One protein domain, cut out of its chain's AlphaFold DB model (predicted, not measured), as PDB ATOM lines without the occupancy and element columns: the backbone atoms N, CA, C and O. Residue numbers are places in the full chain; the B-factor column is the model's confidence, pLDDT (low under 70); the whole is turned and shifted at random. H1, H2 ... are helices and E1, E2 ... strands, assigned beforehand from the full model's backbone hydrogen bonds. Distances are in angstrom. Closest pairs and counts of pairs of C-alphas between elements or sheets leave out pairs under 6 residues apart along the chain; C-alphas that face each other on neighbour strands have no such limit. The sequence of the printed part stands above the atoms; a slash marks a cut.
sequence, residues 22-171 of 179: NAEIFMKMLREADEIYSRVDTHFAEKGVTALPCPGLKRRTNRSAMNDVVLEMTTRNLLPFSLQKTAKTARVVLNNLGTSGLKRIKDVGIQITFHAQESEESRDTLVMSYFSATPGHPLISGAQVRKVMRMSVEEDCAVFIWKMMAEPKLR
ATOM      1  N   ASN A  22     370.187 468.713 390.754       87.25
ATOM      2  CA  ASN A  22     368.937 468.103 390.298       87.25
ATOM      3  C   ASN A  22     368.785 468.116 388.776       87.25
ATOM      4  O   ASN A  22     368.460 467.082 388.198       87.25
ATOM      5  N   ALA A  23     369.053 469.252 388.130       87.25
ATOM      6  CA  ALA A  23     368.928 469.375 386.680       87.25
ATOM      7  C   ALA A  23     369.835 468.373 385.944       87.25
ATOM      8  O   ALA A  23     369.386 467.677 385.034       87.25
ATOM      9  N   GLU A  24     371.094 468.243 386.371       91.75
ATOM     10  CA  GLU A  24     372.050 467.294 385.791       91.75
ATOM     11  C   GLU A  24     371.606 465.842 386.010       91.75
ATOM     12  O   GLU A  24     371.587 465.042 385.070       91.75
ATOM     13  N   ILE A  25     371.173 465.511 387.230       91.88
ATOM     14  CA  ILE A  25     370.694 464.167 387.565       91.88
ATOM     15  C   ILE A  25     369.438 463.818 386.763       91.88
ATOM     16  O   ILE A  25     369.352 462.715 386.228       91.88
ATOM     17  N   PHE A  26     368.474 464.732 386.637       92.88
ATOM     18  CA  PHE A  26     367.262 464.487 385.858       92.88
ATOM     19  C   PHE A  26     367.560 464.316 384.375       92.88
ATOM     20  O   PHE A  26     367.052 463.371 383.777       92.88
ATOM     21  N   MET A  27     368.432 465.147 383.794       92.06
ATOM     22  CA  MET A  27     368.873 464.967 382.408       92.06
ATOM     23  C   MET A  27     369.514 463.593 382.193       92.06
ATOM     24  O   MET A  27     369.195 462.908 381.220       92.06
ATOM     25  N   LYS A  28     370.377 463.155 383.117       95.38
ATOM     26  CA  LYS A  28     370.988 461.823 383.063       95.38
ATOM     27  C   LYS A  28     369.940 460.714 383.171       95.38
ATOM     28  O   LYS A  28     369.922 459.813 382.340       95.38
ATOM     29  N   MET A  29     369.048 460.785 384.157       95.19
ATOM     30  CA  MET A  29     368.014 459.769 384.368       95.19
ATOM     31  C   MET A  29     367.035 459.678 383.190       95.19
ATOM     32  O   MET A  29     366.586 458.581 382.866       95.19
ATOM     33  N   LEU A  30     366.699 460.806 382.550       92.62
ATOM     34  CA  LEU A  30     365.856 460.830 381.352       92.62
ATOM     35  C   LEU A  30     366.566 460.210 380.149       92.62
ATOM     36  O   LEU A  30     365.965 459.385 379.470       92.62
ATOM     37  N   ARG A  31     367.852 460.522 379.940       94.50
ATOM     38  CA  ARG A  31     368.661 459.876 378.896       94.50
ATOM     39  C   ARG A  31     368.715 458.363 379.086       94.50
ATOM     40  O   ARG A  31     368.485 457.616 378.147       94.50
ATOM     41  N   GLU A  32     368.954 457.906 380.310       94.81
ATOM     42  CA  GLU A  32     368.952 456.477 380.632       94.81
ATOM     43  C   GLU A  32     367.571 455.838 380.401       94.81
ATOM     44  O   GLU A  32     367.489 454.676 380.014       94.81
ATOM     45  N   ALA A  33     366.474 456.573 380.619       93.12
ATOM     46  CA  ALA A  33     365.133 456.092 380.290       93.12
ATOM     47  C   ALA A  33     364.935 455.943 378.771       93.12
ATOM     48  O   ALA A  33     364.379 454.937 378.337       93.12
ATOM     49  N   ASP A  34     365.434 456.885 377.968       92.94
ATOM     50  CA  ASP A  34     365.424 456.781 376.503       92.94
ATOM     51  C   ASP A  34     366.296 455.607 376.007       92.94
ATOM     52  O   ASP A  34     365.902 454.857 375.113       92.94
ATOM     53  N   GLU A  35     367.451 455.373 376.633       94.00
ATOM     54  CA  GLU A  35     368.299 454.211 376.342       94.00
ATOM     55  C   GLU A  35     367.590 452.887 376.671       94.00
ATOM     56  O   GLU A  35     367.647 451.943 375.880       94.00
ATOM     57  N   ILE A  36     366.873 452.815 377.801       92.50
ATOM     58  CA  ILE A  36     366.043 451.650 378.151       92.50
ATOM     59  C   ILE A  36     364.944 451.446 377.105       92.50
ATOM     60  O   ILE A  36     364.721 450.309 376.688       92.50
ATOM     61  N   TYR A  37     364.288 452.524 376.661       93.12
ATOM     62  CA  TYR A  37     363.244 452.454 375.639       93.12
ATOM     63  C   TYR A  37     363.756 451.800 374.357       93.12
ATOM     64  O   TYR A  37     363.166 450.832 373.889       93.12
ATOM     65  N   SER A  38     364.916 452.245 373.862       93.62
ATOM     66  CA  SER A  38     365.517 451.719 372.627       93.62
ATOM     67  C   SER A  38     365.822 450.213 372.655       93.62
ATOM     68  O   SER A  38     366.066 449.607 371.615       93.62
ATOM     69  N   ARG A  39     365.820 449.594 373.843       94.00
ATOM     70  CA  ARG A  39     366.153 448.180 374.058       94.00
ATOM     71  C   ARG A  39     364.994 447.382 374.654       94.00
ATOM     72  O   ARG A  39     365.199 446.218 375.004       94.00
ATOM     73  N   VAL A  40     363.804 447.973 374.791       91.56
ATOM     74  CA  VAL A  40     362.685 447.366 375.527       91.56
ATOM     75  C   VAL A  40     362.257 446.030 374.926       91.56
ATOM     76  O   VAL A  40     362.133 445.053 375.662       91.56
ATOM     77  N   ASP A  41     362.149 445.939 373.600       91.19
ATOM     78  CA  ASP A  41     361.722 444.714 372.918       91.19
ATOM     79  C   ASP A  41     362.744 443.594 373.068       91.19
ATOM     80  O   ASP A  41     362.397 442.458 373.398       91.19
ATOM     81  N   THR A  42     364.027 443.933 372.903       93.62
ATOM     82  CA  THR A  42     365.127 442.988 373.126       93.62
ATOM     83  C   THR A  42     365.106 442.496 374.572       93.62
ATOM     84  O   THR A  42     365.165 441.293 374.819       93.62
ATOM     85  N   HIS A  43     364.919 443.402 375.534       90.06
ATOM     86  CA  HIS A  43     364.827 443.042 376.944       90.06
ATOM     87  C   HIS A  43     363.618 442.140 377.232       90.06
ATOM     88  O   HIS A  43     363.727 441.156 377.961       90.06
ATOM     89  N   PHE A  44     362.457 442.428 376.643       90.50
ATOM     90  CA  PHE A  44     361.244 441.634 376.837       90.50
ATOM     91  C   PHE A  44     361.385 440.233 376.230       90.50
ATOM     92  O   PHE A  44     360.932 439.255 376.837       90.50
ATOM     93  N   ALA A  45     362.056 440.120 375.081       91.25
ATOM     94  CA  ALA A  45     362.394 438.846 374.459       91.25
ATOM     95  C   ALA A  45     363.370 438.032 375.328       91.25
ATOM     96  O   ALA A  45     363.076 436.881 375.653       91.25
ATOM     97  N   GLU A  46     364.470 438.634 375.792       91.50
ATOM     98  CA  GLU A  46     365.457 437.994 376.683       91.50
ATOM     99  C   GLU A  46     364.829 437.497 377.994       91.50
ATOM    100  O   GLU A  46     365.158 436.420 378.503       91.50
ATOM    101  N   LYS A  47     363.891 438.269 378.552       89.31
ATOM    102  CA  LYS A  47     363.147 437.896 379.763       89.31
ATOM    103  C   LYS A  47     362.038 436.874 379.502       89.31
ATOM    104  O   LYS A  47     361.503 436.296 380.454       89.31
ATOM    105  N   GLY A  48     361.736 436.593 378.234       90.50
ATOM    106  CA  GLY A  48     360.716 435.640 377.815       90.50
ATOM    107  C   GLY A  48     359.300 436.105 378.143       90.50
ATOM    108  O   GLY A  48     358.446 435.272 378.442       90.50
ATOM    109  N   VAL A  49     359.039 437.419 378.117       90.56
ATOM    110  CA  VAL A  49     357.712 437.996 378.410       90.56
ATOM    111  C   VAL A  49     356.657 437.404 377.475       90.56
ATOM    112  O   VAL A  49     355.592 436.983 377.919       90.56
ATOM    113  N   THR A  50     356.972 437.304 376.181       87.50
ATOM    114  CA  THR A  50     356.085 436.757 375.142       87.50
ATOM    115  C   THR A  50     355.936 435.236 375.201       87.50
ATOM    116  O   THR A  50     354.984 434.702 374.634       87.50
ATOM    117  N   ALA A  51     356.828 434.542 375.913       90.81
ATOM    118  CA  ALA A  51     356.745 433.104 376.152       90.81
ATOM    119  C   ALA A  51     355.886 432.753 377.380       90.81
ATOM    120  O   ALA A  51     355.539 431.588 377.572       90.81
ATOM    121  N   LEU A  52     355.529 433.733 378.221       93.44
ATOM    122  CA  LEU A  52     354.607 433.496 379.330       93.44
ATOM    123  C   LEU A  52     353.191 433.209 378.806       93.44
ATOM    124  O   LEU A  52     352.739 433.895 377.877       93.44
ATOM    125  N   PRO A  53     352.454 432.278 379.446       93.12
ATOM    126  CA  PRO A  53     351.006 432.189 379.297       93.12
ATOM    127  C   PRO A  53     350.342 433.552 379.533       93.12
ATOM    128  O   PRO A  53     350.891 434.406 380.230       93.12
ATOM    129  N   CYS A  54     349.165 433.772 378.946       91.50
ATOM    130  CA  CYS A  54     348.411 435.013 379.113       91.50
ATOM    131  C   CYS A  54     347.013 434.688 379.675       91.50
ATOM    132  O   CYS A  54     346.180 434.194 378.915       91.50
ATOM    133  N   PRO A  55     346.743 434.933 380.975       93.38
ATOM    134  CA  PRO A  55     347.622 435.569 381.962       93.38
ATOM    135  C   PRO A  55     348.732 434.642 382.495       93.38
ATOM    136  O   PRO A  55     348.580 433.422 382.527       93.38
ATOM    137  N   GLY A  56     349.844 435.226 382.948       94.12
ATOM    138  CA  GLY A  56     350.998 434.488 383.461       94.12
ATOM    139  C   GLY A  56     351.952 435.346 384.290       94.12
ATOM    140  O   GLY A  56     352.103 436.547 384.064       94.12
ATOM    141  N   LEU A  57     352.614 434.712 385.259       93.50
ATOM    142  CA  LEU A  57     353.558 435.331 386.186       93.50
ATOM    143  C   LEU A  57     354.777 434.424 386.356       93.50
ATOM    144  O   LEU A  57     354.647 433.222 386.577       93.50
ATOM    145  N   LYS A  58     355.964 435.020 386.331       92.50
ATOM    146  CA  LYS A  58     357.229 434.366 386.650       92.50
ATOM    147  C   LYS A  58     357.974 435.204 387.673       92.50
ATOM    148  O   LYS A  58     358.172 436.400 387.481       92.50
ATOM    149  N   ARG A  59     358.405 434.565 388.758       91.19
ATOM    150  CA  ARG A  59     359.195 435.192 389.820       91.19
ATOM    151  C   ARG A  59     360.520 434.466 389.961       91.19
ATOM    152  O   ARG A  59     360.546 433.244 390.081       91.19
ATOM    153  N   ARG A  60     361.615 435.216 389.973       84.69
ATOM    154  CA  ARG A  60     362.955 434.722 390.282       84.69
ATOM    155  C   ARG A  60     363.472 435.484 391.490       84.69
ATOM    156  O   ARG A  60     363.371 436.704 391.561       84.69
ATOM    157  N   THR A  61     364.004 434.755 392.457       81.00
ATOM    158  CA  THR A  61     364.676 435.348 393.610       81.00
ATOM    159  C   THR A  61     366.078 434.781 393.641       81.00
ATOM    160  O   THR A  61     366.239 433.573 393.789       81.00
ATOM    161  N   ASN A  62     367.077 435.640 393.475       73.94
ATOM    162  CA  ASN A  62     368.466 435.248 393.610       73.94
ATOM    163  C   ASN A  62     368.983 435.739 394.965       73.94
ATOM    164  O   ASN A  62     369.073 436.941 395.200       73.94
ATOM    165  N   ARG A  63     369.267 434.789 395.861       67.44
ATOM    166  CA  ARG A  63     369.820 435.046 397.199       67.44
ATOM    167  C   ARG A  63     371.351 434.971 397.235       67.44
ATOM    168  O   ARG A  63     371.922 435.214 398.288       67.44
ATOM    169  N   SER A  64     371.997 434.602 396.127       63.03
ATOM    170  CA  SER A  64     373.450 434.415 396.021       63.03
ATOM    171  C   SER A  64     374.140 435.461 395.142       63.03
ATOM    172  O   SER A  64     375.313 435.297 394.809       63.03
ATOM    173  N   ALA A  65     373.450 436.540 394.751       62.97
ATOM    174  CA  ALA A  65     374.129 437.672 394.134       62.97
ATOM    175  C   ALA A  65     375.076 438.276 395.182       62.97
ATOM    176  O   ALA A  65     374.648 438.569 396.293       62.97
ATOM    177  N   MET A  66     376.357 438.403 394.822       49.50
ATOM    178  CA  MET A  66     377.515 438.588 395.714       49.50
ATOM    179  C   MET A  66     377.413 439.698 396.773       49.50
ATOM    180  O   MET A  66     378.274 439.727 397.636       49.50
ATOM    181  N   ASN A  67     376.398 440.570 396.756       57.00
ATOM    182  CA  ASN A  67     376.146 441.573 397.794       57.00
ATOM    183  C   ASN A  67     374.659 441.964 397.968       57.00
ATOM    184  O   ASN A  67     374.399 442.954 398.638       57.00
ATOM    185  N   ASP A  68     373.682 441.246 397.388       58.09
ATOM    186  CA  ASP A  68     372.274 441.695 397.411       58.09
ATOM    187  C   ASP A  68     371.233 440.586 397.171       58.09
ATOM    188  O   ASP A  68     371.513 439.534 396.594       58.09
ATOM    189  N   VAL A  69     369.981 440.847 397.569       67.31
ATOM    190  CA  VAL A  69     368.817 440.023 397.202       67.31
ATOM    191  C   VAL A  69     368.166 440.607 395.951       67.31
ATOM    192  O   VAL A  69     367.533 441.659 396.005       67.31
ATOM    193  N   VAL A  70     368.257 439.893 394.827       75.25
ATOM    194  CA  VAL A  70     367.600 440.306 393.578       75.25
ATOM    195  C   VAL A  70     366.247 439.613 393.457       75.25
ATOM    196  O   VAL A  70     366.168 438.384 393.365       75.25
ATOM    197  N   LEU A  71     365.172 440.403 393.437       82.69
ATOM    198  CA  LEU A  71     363.829 439.958 393.072       82.69
ATOM    199  C   LEU A  71     363.518 440.417 391.647       82.69
ATOM    200  O   LEU A  71     363.381 441.608 391.391       82.69
ATOM    201  N   GLU A  72     363.356 439.463 390.739       87.12
ATOM    202  CA  GLU A  72     362.909 439.712 389.371       87.12
ATOM    203  C   GLU A  72     361.506 439.128 389.183       87.12
ATOM    204  O   GLU A  72     361.247 437.967 389.515       87.12
ATOM    205  N   MET A  73     360.589 439.938 388.657       89.62
ATOM    206  CA  MET A  73     359.207 439.548 388.398       89.62
ATOM    207  C   MET A  73     358.826 439.910 386.964       89.62
ATOM    208  O   MET A  73     359.037 441.039 386.529       89.62
ATOM    209  N   THR A  74     358.246 438.955 386.244       91.38
ATOM    210  CA  THR A  74     357.764 439.117 384.870       91.38
ATOM    211  C   THR A  74     356.301 438.709 384.816       91.38
ATOM    212  O   THR A  74     355.964 437.591 385.203       91.38
ATOM    213  N   THR A  75     355.439 439.591 384.321       92.62
ATOM    214  CA  THR A  75     353.992 439.362 384.278       92.62
ATOM    215  C   THR A  75     353.470 439.648 382.880       92.62
ATOM    216  O   THR A  75     353.860 440.641 382.267       92.62
ATOM    217  N   ARG A  76     352.559 438.808 382.391       93.69
ATOM    218  CA  ARG A  76     351.827 439.004 381.141       93.69
ATOM    219  C   ARG A  76     350.338 438.875 381.429       93.69
ATOM    220  O   ARG A  76     349.914 437.865 381.971       93.69
ATOM    221  N   ASN A  77     349.550 439.883 381.074       91.88
ATOM    222  CA  ASN A  77     348.104 439.891 381.294       91.88
ATOM    223  C   ASN A  77     347.382 440.366 380.036       91.88
ATOM    224  O   ASN A  77     347.889 441.235 379.327       91.88
ATOM    225  N   LEU A  78     346.177 439.840 379.809       91.38
ATOM    226  CA  LEU A  78     345.228 440.410 378.861       91.38
ATOM    227  C   LEU A  78     344.340 441.399 379.613       91.38
ATOM    228  O   LEU A  78     343.779 441.067 380.658       91.38
ATOM    229  N   LEU A  79     344.217 442.613 379.087       89.38
ATOM    230  CA  LEU A  79     343.347 443.634 379.656       89.38
ATOM    231  C   LEU A  79     342.087 443.759 378.791       89.38
ATOM    232  O   LEU A  79     342.210 443.845 377.570       89.38
ATOM    233  N   PRO A  80     340.879 443.813 379.381       90.69
ATOM    234  CA  PRO A  80     339.620 443.891 378.636       90.69
ATOM    235  C   PRO A  80     339.322 445.314 378.121       90.69
ATOM    236  O   PRO A  80     338.166 445.717 377.994       90.69
ATOM    237  N   PHE A  81     340.357 446.115 377.864       91.62
ATOM    238  CA  PHE A  81     340.249 447.525 377.498       91.62
ATOM    239  C   PHE A  81     341.130 447.830 376.290       91.62
ATOM    240  O   PHE A  81     342.173 447.207 376.100       91.62
ATOM    241  N   SER A  82     340.742 448.836 375.500       91.88
ATOM    242  CA  SER A  82     341.572 449.303 374.389       91.88
ATOM    243  C   SER A  82     342.933 449.797 374.878       91.88
ATOM    244  O   SER A  82     343.058 450.273 376.012       91.88
ATOM    245  N   LEU A  83     343.934 449.753 373.996       90.31
ATOM    246  CA  LEU A  83     345.267 450.293 374.263       90.31
ATOM    247  C   LEU A  83     345.190 451.726 374.802       90.31
ATOM    248  O   LEU A  83     345.765 452.025 375.842       90.31
ATOM    249  N   GLN A  84     344.386 452.583 374.170       90.00
ATOM    250  CA  GLN A  84     344.223 453.978 374.581       90.00
ATOM    251  C   GLN A  84     343.669 454.121 376.013       90.00
ATOM    252  O   GLN A  84     344.170 454.928 376.799       90.00
ATOM    253  N   LYS A  85     342.643 453.334 376.381       91.69
ATOM    254  CA  LYS A  85     342.067 453.350 377.739       91.69
ATOM    255  C   LYS A  85     343.060 452.811 378.766       91.69
ATOM    256  O   LYS A  85     343.202 453.398 379.841       91.69
ATOM    257  N   THR A  86     343.760 451.736 378.420       91.38
ATOM    258  CA  THR A  86     344.804 451.132 379.249       91.38
ATOM    259  C   THR A  86     345.949 452.110 379.486       91.38
ATOM    260  O   THR A  86     346.267 452.380 380.639       91.38
ATOM    261  N   ALA A  87     346.509 452.709 378.434       89.06
ATOM    262  CA  ALA A  87     347.610 453.663 378.521       89.06
ATOM    263  C   ALA A  87     347.228 454.892 379.358       89.06
ATOM    264  O   ALA A  87     347.953 455.274 380.276       89.06
ATOM    265  N   LYS A  88     346.038 455.466 379.127       88.38
ATOM    266  CA  LYS A  88     345.523 456.581 379.938       88.38
ATOM    267  C   LYS A  88     345.406 456.207 381.419       88.38
ATOM    268  O   LYS A  88     345.769 457.001 382.284       88.38
ATOM    269  N   THR A  89     344.911 455.007 381.717       89.12
ATOM    270  CA  THR A  89     344.736 454.535 383.098       89.12
ATOM    271  C   THR A  89     346.076 454.243 383.764       89.12
ATOM    272  O   THR A  89     346.315 454.712 384.874       89.12
ATOM    273  N   ALA A  90     346.975 453.535 383.074       86.25
ATOM    274  CA  ALA A  90     348.331 453.257 383.532       86.25
ATOM    275  C   ALA A  90     349.067 454.557 383.859       86.25
ATOM    276  O   ALA A  90     349.618 454.677 384.948       86.25
ATOM    277  N   ARG A  91     348.969 455.571 382.993       83.69
ATOM    278  CA  ARG A  91     349.513 456.907 383.254       83.69
ATOM    279  C   ARG A  91     348.991 457.503 384.559       83.69
ATOM    280  O   ARG A  91     349.786 457.932 385.386       83.69
ATOM    281  N   VAL A  92     347.673 457.529 384.769       84.88
ATOM    282  CA  VAL A  92     347.080 458.089 385.998       84.88
ATOM    283  C   VAL A  92     347.559 457.326 387.235       84.88
ATOM    284  O   VAL A  92     347.934 457.940 388.232       84.88
ATOM    285  N   VAL A  93     347.565 455.993 387.181       84.12
ATOM    286  CA  VAL A  93     347.999 455.142 388.299       84.12
ATOM    287  C   VAL A  93     349.488 455.336 388.591       84.12
ATOM    288  O   VAL A  93     349.853 455.524 389.749       84.12
ATOM    289  N   LEU A  94     350.338 455.352 387.565       80.00
ATOM    290  CA  LEU A  94     351.785 455.506 387.706       80.00
ATOM    291  C   LEU A  94     352.177 456.923 388.135       80.00
ATOM    292  O   LEU A  94     353.018 457.054 389.020       80.00
ATOM    293  N   ASN A  95     351.519 457.974 387.634       77.81
ATOM    294  CA  ASN A  95     351.710 459.341 388.133       77.81
ATOM    295  C   ASN A  95     351.299 459.447 389.604       77.81
ATOM    296  O   ASN A  95     352.014 460.036 390.418       77.81
ATOM    297  N   ASN A  96     350.177 458.830 389.984       77.81
ATOM    298  CA  ASN A  96     349.744 458.783 391.378       77.81
ATOM    299  C   ASN A  96     350.721 458.009 392.266       77.81
ATOM    300  O   ASN A  96     351.003 458.460 393.373       77.81
ATOM    301  N   LEU A  97     351.259 456.880 391.801       73.44
ATOM    302  CA  LEU A  97     352.281 456.124 392.522       73.44
ATOM    303  C   LEU A  97     353.572 456.942 392.650       73.44
ATOM    304  O   LEU A  97     354.139 457.044 393.740       73.44
ATOM    305  N   GLY A  98     353.993 457.586 391.561       65.88
ATOM    306  CA  GLY A  98     355.161 458.453 391.490       65.88
ATOM    307  C   GLY A  98     355.093 459.570 392.525       65.88
ATOM    308  O   GLY A  98     356.034 459.718 393.310       65.88
ATOM    309  N   THR A  99     353.950 460.258 392.589       68.31
ATOM    310  CA  THR A  99     353.669 461.414 393.459       68.31
ATOM    311  C   THR A  99     353.112 461.052 394.838       68.31
ATOM    312  O   THR A  99     352.992 461.928 395.692       68.31
ATOM    313  N   SER A 100     352.801 459.778 395.109       65.00
ATOM    314  CA  SER A 100     352.222 459.332 396.389       65.00
ATOM    315  C   SER A 100     353.072 459.720 397.601       65.00
ATOM    316  O   SER A 100     352.516 460.094 398.624       65.00
ATOM    317  N   GLY A 101     354.402 459.743 397.463       57.56
ATOM    318  CA  GLY A 101     355.308 460.231 398.508       57.56
ATOM    319  C   GLY A 101     355.117 461.714 398.851       57.56
ATOM    320  O   GLY A 101     355.382 462.115 399.970       57.56
ATOM    321  N   LEU A 102     354.607 462.546 397.941       56.19
ATOM    322  CA  LEU A 102     354.285 463.948 398.245       56.19
ATOM    323  C   LEU A 102     352.921 464.111 398.921       56.19
ATOM    324  O   LEU A 102     352.680 465.089 399.634       56.19
ATOM    325  N   LYS A 103     352.011 463.155 398.709       56.91
ATOM    326  CA  LYS A 103     350.717 463.120 399.385       56.91
ATOM    327  C   LYS A 103     350.990 462.636 400.805       56.91
ATOM    328  O   LYS A 103     351.299 461.469 400.993       56.91
ATOM    329  N   ARG A 104     350.930 463.532 401.803       50.75
ATOM    330  CA  ARG A 104     351.148 463.204 403.229       50.75
ATOM    331  C   ARG A 104     350.494 461.862 403.579       50.75
ATOM    332  O   ARG A 104     349.276 461.808 403.742       50.75
ATOM    333  N   ILE A 105     351.292 460.808 403.736       47.06
ATOM    334  CA  ILE A 105     350.816 459.566 404.336       47.06
ATOM    335  C   ILE A 105     350.665 459.881 405.823       47.06
ATOM    336  O   ILE A 105     351.650 459.983 406.546       47.06
ATOM    337  N   LYS A 106     349.430 460.149 406.260       44.28
ATOM    338  CA  LYS A 106     349.118 460.428 407.668       44.28
ATOM    339  C   LYS A 106     349.048 459.159 408.532       44.28
ATOM    340  O   LYS A 106     349.084 459.296 409.746       44.28
ATOM    341  N   ASP A 107     349.002 457.967 407.928       41.72
ATOM    342  CA  ASP A 107     348.488 456.755 408.591       41.72
ATOM    343  C   ASP A 107     349.442 455.558 408.681       41.72
ATOM    344  O   ASP A 107     349.011 454.431 408.905       41.72
ATOM    345  N   VAL A 108     350.754 455.755 408.575       43.44
ATOM    346  CA  VAL A 108     351.695 454.692 408.961       43.44
ATOM    347  C   VAL A 108     352.481 455.213 410.148       43.44
ATOM    348  O   VAL A 108     353.095 456.267 410.049       43.44
ATOM    349  N   GLY A 109     352.449 454.498 411.277       43.16
ATOM    350  CA  GLY A 109     353.089 454.851 412.559       43.16
ATOM    351  C   GLY A 109     354.617 455.022 412.530       43.16
ATOM    352  O   GLY A 109     355.263 455.014 413.572       43.16
ATOM    353  N   ILE A 110     355.200 455.190 411.346       50.97
ATOM    354  CA  ILE A 110     356.576 455.584 411.091       50.97
ATOM    355  C   ILE A 110     356.499 457.022 410.573       50.97
ATOM    356  O   ILE A 110     355.913 457.269 409.524       50.97
ATOM    357  N   GLN A 111     357.065 457.975 411.316       53.19
ATOM    358  CA  GLN A 111     356.985 459.427 411.079       53.19
ATOM    359  C   GLN A 111     357.708 459.901 409.799       53.19
ATOM    360  O   GLN A 111     358.448 460.879 409.830       53.19
ATOM    361  N   ILE A 112     357.551 459.239 408.655       56.50
ATOM    362  CA  ILE A 112     358.222 459.646 407.421       56.50
ATOM    363  C   ILE A 112     357.635 460.980 406.961       56.50
ATOM    364  O   ILE A 112     356.468 461.072 406.580       56.50
ATOM    365  N   THR A 113     358.444 462.036 407.031       57.62
ATOM    366  CA  THR A 113     358.034 463.377 406.602       57.62
ATOM    367  C   THR A 113     358.632 463.657 405.238       57.62
ATOM    368  O   THR A 113     359.847 463.625 405.068       57.62
ATOM    369  N   PHE A 114     357.777 463.943 404.264       61.50
ATOM    370  CA  PHE A 114     358.206 464.251 402.910       61.50
ATOM    371  C   PHE A 114     358.298 465.761 402.706       61.50
ATOM    372  O   PHE A 114     357.361 466.503 403.008       61.50
ATOM    373  N   HIS A 115     359.426 466.209 402.168       62.44
ATOM    374  CA  HIS A 115     359.672 467.599 401.811       62.44
ATOM    375  C   HIS A 115     359.871 467.681 400.301       62.44
ATOM    376  O   HIS A 115     360.934 467.320 399.797       62.44
ATOM    377  N   ALA A 116     358.831 468.112 399.583       69.81
ATOM    378  CA  ALA A 116     358.923 468.383 398.151       69.81
ATOM    379  C   ALA A 116     359.973 469.473 397.894       69.81
ATOM    380  O   ALA A 116     359.997 470.475 398.611       69.81
ATOM    381  N   GLN A 117     360.816 469.273 396.885       71.75
ATOM    382  CA  GLN A 117     361.847 470.234 396.482       71.75
ATOM    383  C   GLN A 117     361.651 470.699 395.041       71.75
ATOM    384  O   GLN A 117     361.820 471.880 394.760       71.75
ATOM    385  N   GLU A 118     361.281 469.783 394.143       71.62
ATOM    386  CA  GLU A 118     361.088 470.065 392.720       71.62
ATOM    387  C   GLU A 118     360.110 469.056 392.114       71.62
ATOM    388  O   GLU A 118     360.152 467.869 392.450       71.62
ATOM    389  N   SER A 119     359.213 469.526 391.252       72.94
ATOM    390  CA  SER A 119     358.294 468.685 390.491       72.94
ATOM    391  C   SER A 119     357.940 469.395 389.194       72.94
ATOM    392  O   SER A 119     357.414 470.504 389.233       72.94
ATOM    393  N   GLU A 120     358.166 468.729 388.071       77.69
ATOM    394  CA  GLU A 120     357.726 469.185 386.755       77.69
ATOM    395  C   GLU A 120     357.030 468.021 386.046       77.69
ATOM    396  O   GLU A 120     357.548 466.902 385.987       77.69
ATOM    397  N   GLU A 121     355.822 468.279 385.549       78.00
ATOM    398  CA  GLU A 121     355.031 467.324 384.778       78.00
ATOM    399  C   GLU A 121     354.769 467.909 383.392       78.00
ATOM    400  O   GLU A 121     354.217 469.001 383.255       78.00
ATOM    401  N   SER A 122     355.143 467.156 382.363       78.75
ATOM    402  CA  SER A 122     354.827 467.450 380.971       78.75
ATOM    403  C   SER A 122     353.930 466.358 380.381       78.75
ATOM    404  O   SER A 122     353.431 465.465 381.076       78.75
ATOM    405  N   ARG A 123     353.680 466.422 379.068       76.56
ATOM    406  CA  ARG A 123     352.833 465.430 378.397       76.56
ATOM    407  C   ARG A 123     353.389 464.016 378.551       76.56
ATOM    408  O   ARG A 123     352.602 463.126 378.840       76.56
ATOM    409  N   ASP A 124     354.692 463.828 378.418       83.94
ATOM    410  CA  ASP A 124     355.294 462.493 378.297       83.94
ATOM    411  C   ASP A 124     356.365 462.241 379.359       83.94
ATOM    412  O   ASP A 124     357.041 461.213 379.358       83.94
ATOM    413  N   THR A 125     356.570 463.197 380.265       87.06
ATOM    414  CA  THR A 125     357.636 463.145 381.259       87.06
ATOM    415  C   THR A 125     357.159 463.668 382.609       87.06
ATOM    416  O   THR A 125     356.394 464.624 382.686       87.06
ATOM    417  N   LEU A 126     357.627 463.040 383.683       86.88
ATOM    418  CA  LEU A 126     357.487 463.525 385.055       86.88
ATOM    419  C   LEU A 126     358.871 463.497 385.693       86.88
ATOM    420  O   LEU A 126     359.514 462.450 385.671       86.88
ATOM    421  N   VAL A 127     359.308 464.595 386.300       87.75
ATOM    422  CA  VAL A 127     360.514 464.629 387.137       87.75
ATOM    423  C   VAL A 127     360.151 465.124 388.526       87.75
ATOM    424  O   VAL A 127     359.278 465.976 388.689       87.75
ATOM    425  N   MET A 128     360.776 464.551 389.552       85.62
ATOM    426  CA  MET A 128     360.441 464.883 390.931       85.62
ATOM    427  C   MET A 128     361.616 464.666 391.882       85.62
ATOM    428  O   MET A 128     362.258 463.613 391.857       85.62
ATOM    429  N   SER A 129     361.839 465.632 392.772       85.88
ATOM    430  CA  SER A 129     362.793 465.577 393.881       85.88
ATOM    431  C   SER A 129     362.079 465.830 395.202       85.88
ATOM    432  O   SER A 129     361.340 466.808 395.353       85.88
ATOM    433  N   TYR A 130     362.331 464.974 396.184       83.19
ATOM    434  CA  TYR A 130     361.870 465.192 397.548       83.19
ATOM    435  C   TYR A 130     362.800 464.549 398.569       83.19
ATOM    436  O   TYR A 130     363.413 463.513 398.323       83.19
ATOM    437  N   PHE A 131     362.836 465.128 399.764       82.94
ATOM    438  CA  PHE A 131     363.511 464.525 400.901       82.94
ATOM    439  C   PHE A 131     362.515 463.731 401.750       82.94
ATOM    440  O   PHE A 131     361.507 464.269 402.204       82.94
ATOM    441  N   SER A 132     362.798 462.449 401.959       81.56
ATOM    442  CA  SER A 132     362.044 461.546 402.825       81.56
ATOM    443  C   SER A 132     362.733 461.472 404.182       81.56
ATOM    444  O   SER A 132     363.652 460.675 404.363       81.56
ATOM    445  N   ALA A 133     362.320 462.310 405.130       80.06
ATOM    446  CA  ALA A 133     362.895 462.342 406.468       80.06
ATOM    447  C   ALA A 133     362.527 461.083 407.262       80.06
ATOM    448  O   ALA A 133     361.394 460.606 407.185       80.06
ATOM    449  N   THR A 134     363.452 460.601 408.090       77.81
ATOM    450  CA  THR A 134     363.228 459.482 409.018       77.81
ATOM    451  C   THR A 134     363.495 459.957 410.451       77.81
ATOM    452  O   THR A 134     364.596 459.782 410.984       77.81
ATOM    453  N   PRO A 135     362.523 460.634 411.090       69.19
ATOM    454  CA  PRO A 135     362.646 461.075 412.472       69.19
ATOM    455  C   PRO A 135     362.891 459.883 413.400       69.19
ATOM    456  O   PRO A 135     362.333 458.808 413.205       69.19
ATOM    457  N   GLY A 136     363.741 460.074 414.407       69.75
ATOM    458  CA  GLY A 136     364.046 459.048 415.407       69.75
ATOM    459  C   GLY A 136     365.176 458.079 415.043       69.75
ATOM    460  O   GLY A 136     365.688 457.425 415.945       69.75
ATOM    461  N   HIS A 137     365.639 458.021 413.787       74.12
ATOM    462  CA  HIS A 137     366.819 457.212 413.458       74.12
ATOM    463  C   HIS A 137     368.119 457.940 413.871       74.12
ATOM    464  O   HIS A 137     368.307 459.104 413.487       74.12
ATOM    465  N   PRO A 138     369.032 457.294 414.628       74.75
ATOM    466  CA  PRO A 138     370.196 457.960 415.225       74.75
ATOM    467  C   PRO A 138     371.256 458.378 414.198       74.75
ATOM    468  O   PRO A 138     371.868 459.428 414.347       74.75
ATOM    469  N   LEU A 139     371.435 457.603 413.124       79.44
ATOM    470  CA  LEU A 139     372.504 457.822 412.135       79.44
ATOM    471  C   LEU A 139     372.021 458.463 410.827       79.44
ATOM    472  O   LEU A 139     372.796 459.066 410.089       79.44
ATOM    473  N   ILE A 140     370.726 458.347 410.529       78.88
ATOM    474  CA  ILE A 140     370.152 458.690 409.223       78.88
ATOM    475  C   ILE A 140     369.131 459.798 409.449       78.88
ATOM    476  O   ILE A 140     368.277 459.711 410.329       78.88
ATOM    477  N   SER A 141     369.249 460.875 408.678       82.94
ATOM    478  CA  SER A 141     368.288 461.981 408.689       82.94
ATOM    479  C   SER A 141     367.097 461.708 407.766       82.94
ATOM    480  O   SER A 141     365.985 462.170 408.021       82.94
ATOM    481  N   GLY A 142     367.331 460.931 406.713       84.50
ATOM    482  CA  GLY A 142     366.353 460.545 405.712       84.50
ATOM    483  C   GLY A 142     367.041 460.119 404.423       84.50
ATOM    484  O   GLY A 142     368.237 459.821 404.421       84.50
ATOM    485  N   ALA A 143     366.295 460.142 403.325       86.25
ATOM    486  CA  ALA A 143     366.813 459.902 401.986       86.25
ATOM    487  C   ALA A 143     366.426 461.036 401.034       86.25
ATOM    488  O   ALA A 143     365.281 461.490 401.023       86.25
ATOM    489  N   GLN A 144     367.379 461.469 400.213       88.81
ATOM    490  CA  GLN A 144     367.110 462.304 399.052       88.81
ATOM    491  C   GLN A 144     366.590 461.404 397.933       88.81
ATOM    492  O   GLN A 144     367.314 460.536 397.450       88.81
ATOM    493  N   VAL A 145     365.336 461.592 397.538       87.38
ATOM    494  CA  VAL A 145     364.696 460.792 396.494       87.38
ATOM    495  C   VAL A 145     364.548 461.628 395.236       87.38
ATOM    496  O   VAL A 145     364.056 462.754 395.284       87.38
ATOM    497  N   ARG A 146     364.959 461.056 394.106       89.81
ATOM    498  CA  ARG A 146     364.809 461.627 392.766       89.81
ATOM    499  C   ARG A 146     364.141 460.600 391.865       89.81
ATOM    500  O   ARG A 146     364.462 459.412 391.915       89.81
ATOM    501  N   LYS A 147     363.160 461.034 391.082       90.00
ATOM    502  CA  LYS A 147     362.350 460.176 390.216       90.00
ATOM    503  C   LYS A 147     362.211 460.816 388.848       90.00
ATOM    504  O   LYS A 147     361.980 462.018 388.772       90.00
ATOM    505  N   VAL A 148     362.264 459.990 387.809       90.12
ATOM    506  CA  VAL A 148     361.817 460.364 386.466       90.12
ATOM    507  C   VAL A 148     360.874 459.300 385.919       90.12
ATOM    508  O   VAL A 148     361.072 458.106 386.147       90.12
ATOM    509  N   MET A 149     359.845 459.726 385.203       89.38
ATOM    510  CA  MET A 149     358.986 458.866 384.402       89.38
ATOM    511  C   MET A 149     359.029 459.351 382.961       89.38
ATOM    512  O   MET A 149     358.956 460.556 382.725       89.38
ATOM    513  N   ARG A 150     359.095 458.413 382.022       90.44
ATOM    514  CA  ARG A 150     358.986 458.632 380.582       90.44
ATOM    515  C   ARG A 150     357.862 457.752 380.042       90.44
ATOM    516  O   ARG A 150     357.798 456.570 380.387       90.44
ATOM    517  N   MET A 151     356.978 458.320 379.231       90.19
ATOM    518  CA  MET A 151     355.941 457.581 378.514       90.19
ATOM    519  C   MET A 151     356.178 457.718 377.012       90.19
ATOM    520  O   MET A 151     356.236 458.834 376.508       90.19
ATOM    521  N   SER A 152     356.264 456.593 376.313       89.75
ATOM    522  CA  SER A 152     356.322 456.535 374.851       89.75
ATOM    523  C   SER A 152     355.042 455.879 374.353       89.75
ATOM    524  O   SER A 152     354.672 454.812 374.843       89.75
ATOM    525  N   VAL A 153     354.331 456.523 373.429       86.75
ATOM    526  CA  VAL A 153     353.094 455.992 372.842       86.75
ATOM    527  C   VAL A 153     353.283 455.889 371.339       86.75
ATOM    528  O   VAL A 153     353.557 456.893 370.685       86.75
ATOM    529  N   GLU A 154     353.112 454.681 370.822       86.69
ATOM    530  CA  GLU A 154     353.105 454.363 369.399       86.69
ATOM    531  C   GLU A 154     351.694 453.918 368.982       86.69
ATOM    532  O   GLU A 154     350.739 454.003 369.761       86.69
ATOM    533  N   GLU A 155     351.533 453.496 367.729       87.25
ATOM    534  CA  GLU A 155     350.226 453.119 367.180       87.25
ATOM    535  C   GLU A 155     349.641 451.872 367.868       87.25
ATOM    536  O   GLU A 155     348.446 451.820 368.170       87.25
ATOM    537  N   ASP A 156     350.490 450.893 368.173       89.19
ATOM    538  CA  ASP A 156     350.122 449.584 368.718       89.19
ATOM    539  C   ASP A 156     350.666 449.329 370.133       89.19
ATOM    540  O   ASP A 156     350.266 448.357 370.785       89.19
ATOM    541  N   CYS A 157     351.515 450.221 370.653       89.31
ATOM    542  CA  CYS A 157     352.132 450.059 371.959       89.31
ATOM    543  C   CYS A 157     352.143 451.343 372.806       89.31
ATOM    544  O   CYS A 157     352.055 452.472 372.327       89.31
ATOM    545  N   ALA A 158     352.234 451.160 374.124       91.06
ATOM    546  CA  ALA A 158     352.491 452.240 375.068       91.06
ATOM    547  C   ALA A 158     353.465 451.739 376.136       91.06
ATOM    548  O   ALA A 158     353.158 450.803 376.880       91.06
ATOM    549  N   VAL A 159     354.634 452.369 376.216       91.50
ATOM    550  CA  VAL A 159     355.723 451.987 377.113       91.50
ATOM    551  C   VAL A 159     355.879 453.034 378.205       91.50
ATOM    552  O   VAL A 159     355.936 454.235 377.949       91.50
ATOM    553  N   PHE A 160     355.967 452.559 379.444       90.25
ATOM    554  CA  PHE A 160     356.166 453.387 380.626       90.25
ATOM    555  C   PHE A 160     357.481 452.998 381.282       90.25
ATOM    556  O   PHE A 160     357.641 451.865 381.736       90.25
ATOM    557  N   ILE A 161     358.407 453.947 381.366       90.88
ATOM    558  CA  ILE A 161     359.698 453.752 382.018       90.88
ATOM    559  C   ILE A 161     359.731 454.645 383.240       90.88
ATOM    560  O   ILE A 161     359.636 455.866 383.146       90.88
ATOM    561  N   TRP A 162     359.855 454.023 384.406       88.62
ATOM    562  CA  TRP A 162     359.981 454.720 385.673       88.62
ATOM    563  C   TRP A 162     361.335 454.403 386.291       88.62
ATOM    564  O   TRP A 162     361.679 453.238 386.492       88.62
ATOM    565  N   LYS A 163     362.096 455.451 386.609       89.94
ATOM    566  CA  LYS A 163     363.384 455.344 387.285       89.94
ATOM    567  C   LYS A 163     363.358 456.153 388.574       89.94
ATOM    568  O   LYS A 163     362.902 457.296 388.607       89.94
ATOM    569  N   MET A 164     363.871 455.558 389.645       89.00
ATOM    570  CA  MET A 164     363.958 456.173 390.965       89.00
ATOM    571  C   MET A 164     365.348 455.947 391.549       89.00
ATOM    572  O   MET A 164     365.911 454.863 391.425       89.00
ATOM    573  N   MET A 165     365.868 456.974 392.205       89.75
ATOM    574  CA  MET A 165     367.072 456.925 393.015       89.75
ATOM    575  C   MET A 165     366.731 457.430 394.416       89.75
ATOM    576  O   MET A 165     366.027 458.430 394.560       89.75
ATOM    577  N   ALA A 166     367.227 456.741 395.439       88.44
ATOM    578  CA  ALA A 166     367.092 457.145 396.831       88.44
ATOM    579  C   ALA A 166     368.471 457.107 397.498       88.44
ATOM    580  O   ALA A 166     369.036 456.039 397.709       88.44
ATOM    581  N   GLU A 167     369.011 458.280 397.817       89.56
ATOM    582  CA  GLU A 167     370.324 458.431 398.445       89.56
ATOM    583  C   GLU A 167     370.160 458.693 399.947       89.56
ATOM    584  O   GLU A 167     369.556 459.706 400.322       89.56
ATOM    585  N   PRO A 168     370.695 457.843 400.837       87.31
ATOM    586  CA  PRO A 168     370.627 458.094 402.271       87.31
ATOM    587  C   PRO A 168     371.444 459.339 402.646       87.31
ATOM    588  O   PRO A 168     372.553 459.552 402.158       87.31
ATOM    589  N   LYS A 169     370.911 460.170 403.548       85.75
ATOM    590  CA  LYS A 169     371.618 461.325 404.118       85.75
ATOM    591  C   LYS A 169     371.899 461.084 405.597       85.75
ATOM    592  O   LYS A 169     370.974 460.978 406.412       85.75
ATOM    593  N   LEU A 170     373.180 461.025 405.944       83.38
ATOM    594  CA  LEU A 170     373.638 460.873 407.325       83.38
ATOM    595  C   LEU A 170     373.387 462.148 408.133       83.38
ATOM    596  O   LEU A 170     373.357 463.255 407.589       83.38
ATOM    597  N   ARG A 171     373.204 461.999 409.446       76.19
ATOM    598  CA  ARG A 171     373.240 463.148 410.354       76.19
ATOM    599  C   ARG A 171     374.692 463.592 410.501       76.19
ATOM    600  O   ARG A 171     375.555 462.775 410.793       76.19
TER     601      ARG A 171
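Overview. This is residues 22 to 171 of the 179 residues of an uncharacterized protein of Phytophthora infestans (strain T30-4) (UniProt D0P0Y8). Picture a twisted sheet of four strands, E3 E4 E5 E6, with helix H1 over one face and H3 over the other; beyond its E6 edge lies a separate hairpin of two strands, E1 and E2, with short H2 between H1 and E1. The printed part has 150 residues, with three named helices and six named strands in the order H1 H2 E1 E2 H3 E3 E4 E5 E6. Both sheets are antiparallel and the class is mixed. The whole is only just loose, close to compact, with a radius of gyration of the C-alphas of 17.9 A and spans of 48 by 41 by 33 A.

Along the chain. Find C-alpha 22 at (368.937, 468.103, 390.298); from there H1 runs to residue 37, 22.2 A. Next come H2, residues 40 to 46, E1, 56 to 65, and E2, 68 to 76. H3, residues 83 to 99, spans 23.7 A. E3, 113 to 121, bends by 64 degrees at residue 117; E4 is 125 to 133. E5, 140 to 153, spans 40.3 A, and E6, 158 to 170, ends at C-alpha 170 (373.638, 460.873, 407.325).

Arrangement. E3 E4 E5 E6 form a meander, each strand the antiparallel neighbour of the one before; look at N 115 and O 131, 2.8 A, N 128 and O 147, 2.9 A, and N 150 and O 161, 2.8 A. H1 and H3 are on opposite faces, three layers in all. H1, at a height of 8.5 A over the sheet, runs slantwise to the strands; the closest C-alphas of H1 and E6 are Ala 33 and Ile 161, 6.2 A. H3, at 9.6 A, runs along them; Ala 87 and Ala 158 are its closest C-alphas to E6, 6.1 A. In the hairpin E1 and E2, N 58 and O 74 are 2.8 A apart; both strands are apart from E6. H2 is not on the four-stranded sheet. In H1, H2 and H3 every O i to N i+4 pair is within hydrogen-bond range.

Size, cuts and confidence. The C-alphas farthest apart, Pro 138 and Glu 155, are 52.3 A apart. The printed part has no cut; the long link is H3 to E3. Look for pLDDT under 70 at residues 63 to 69, 98 to 116 and 135 to 136.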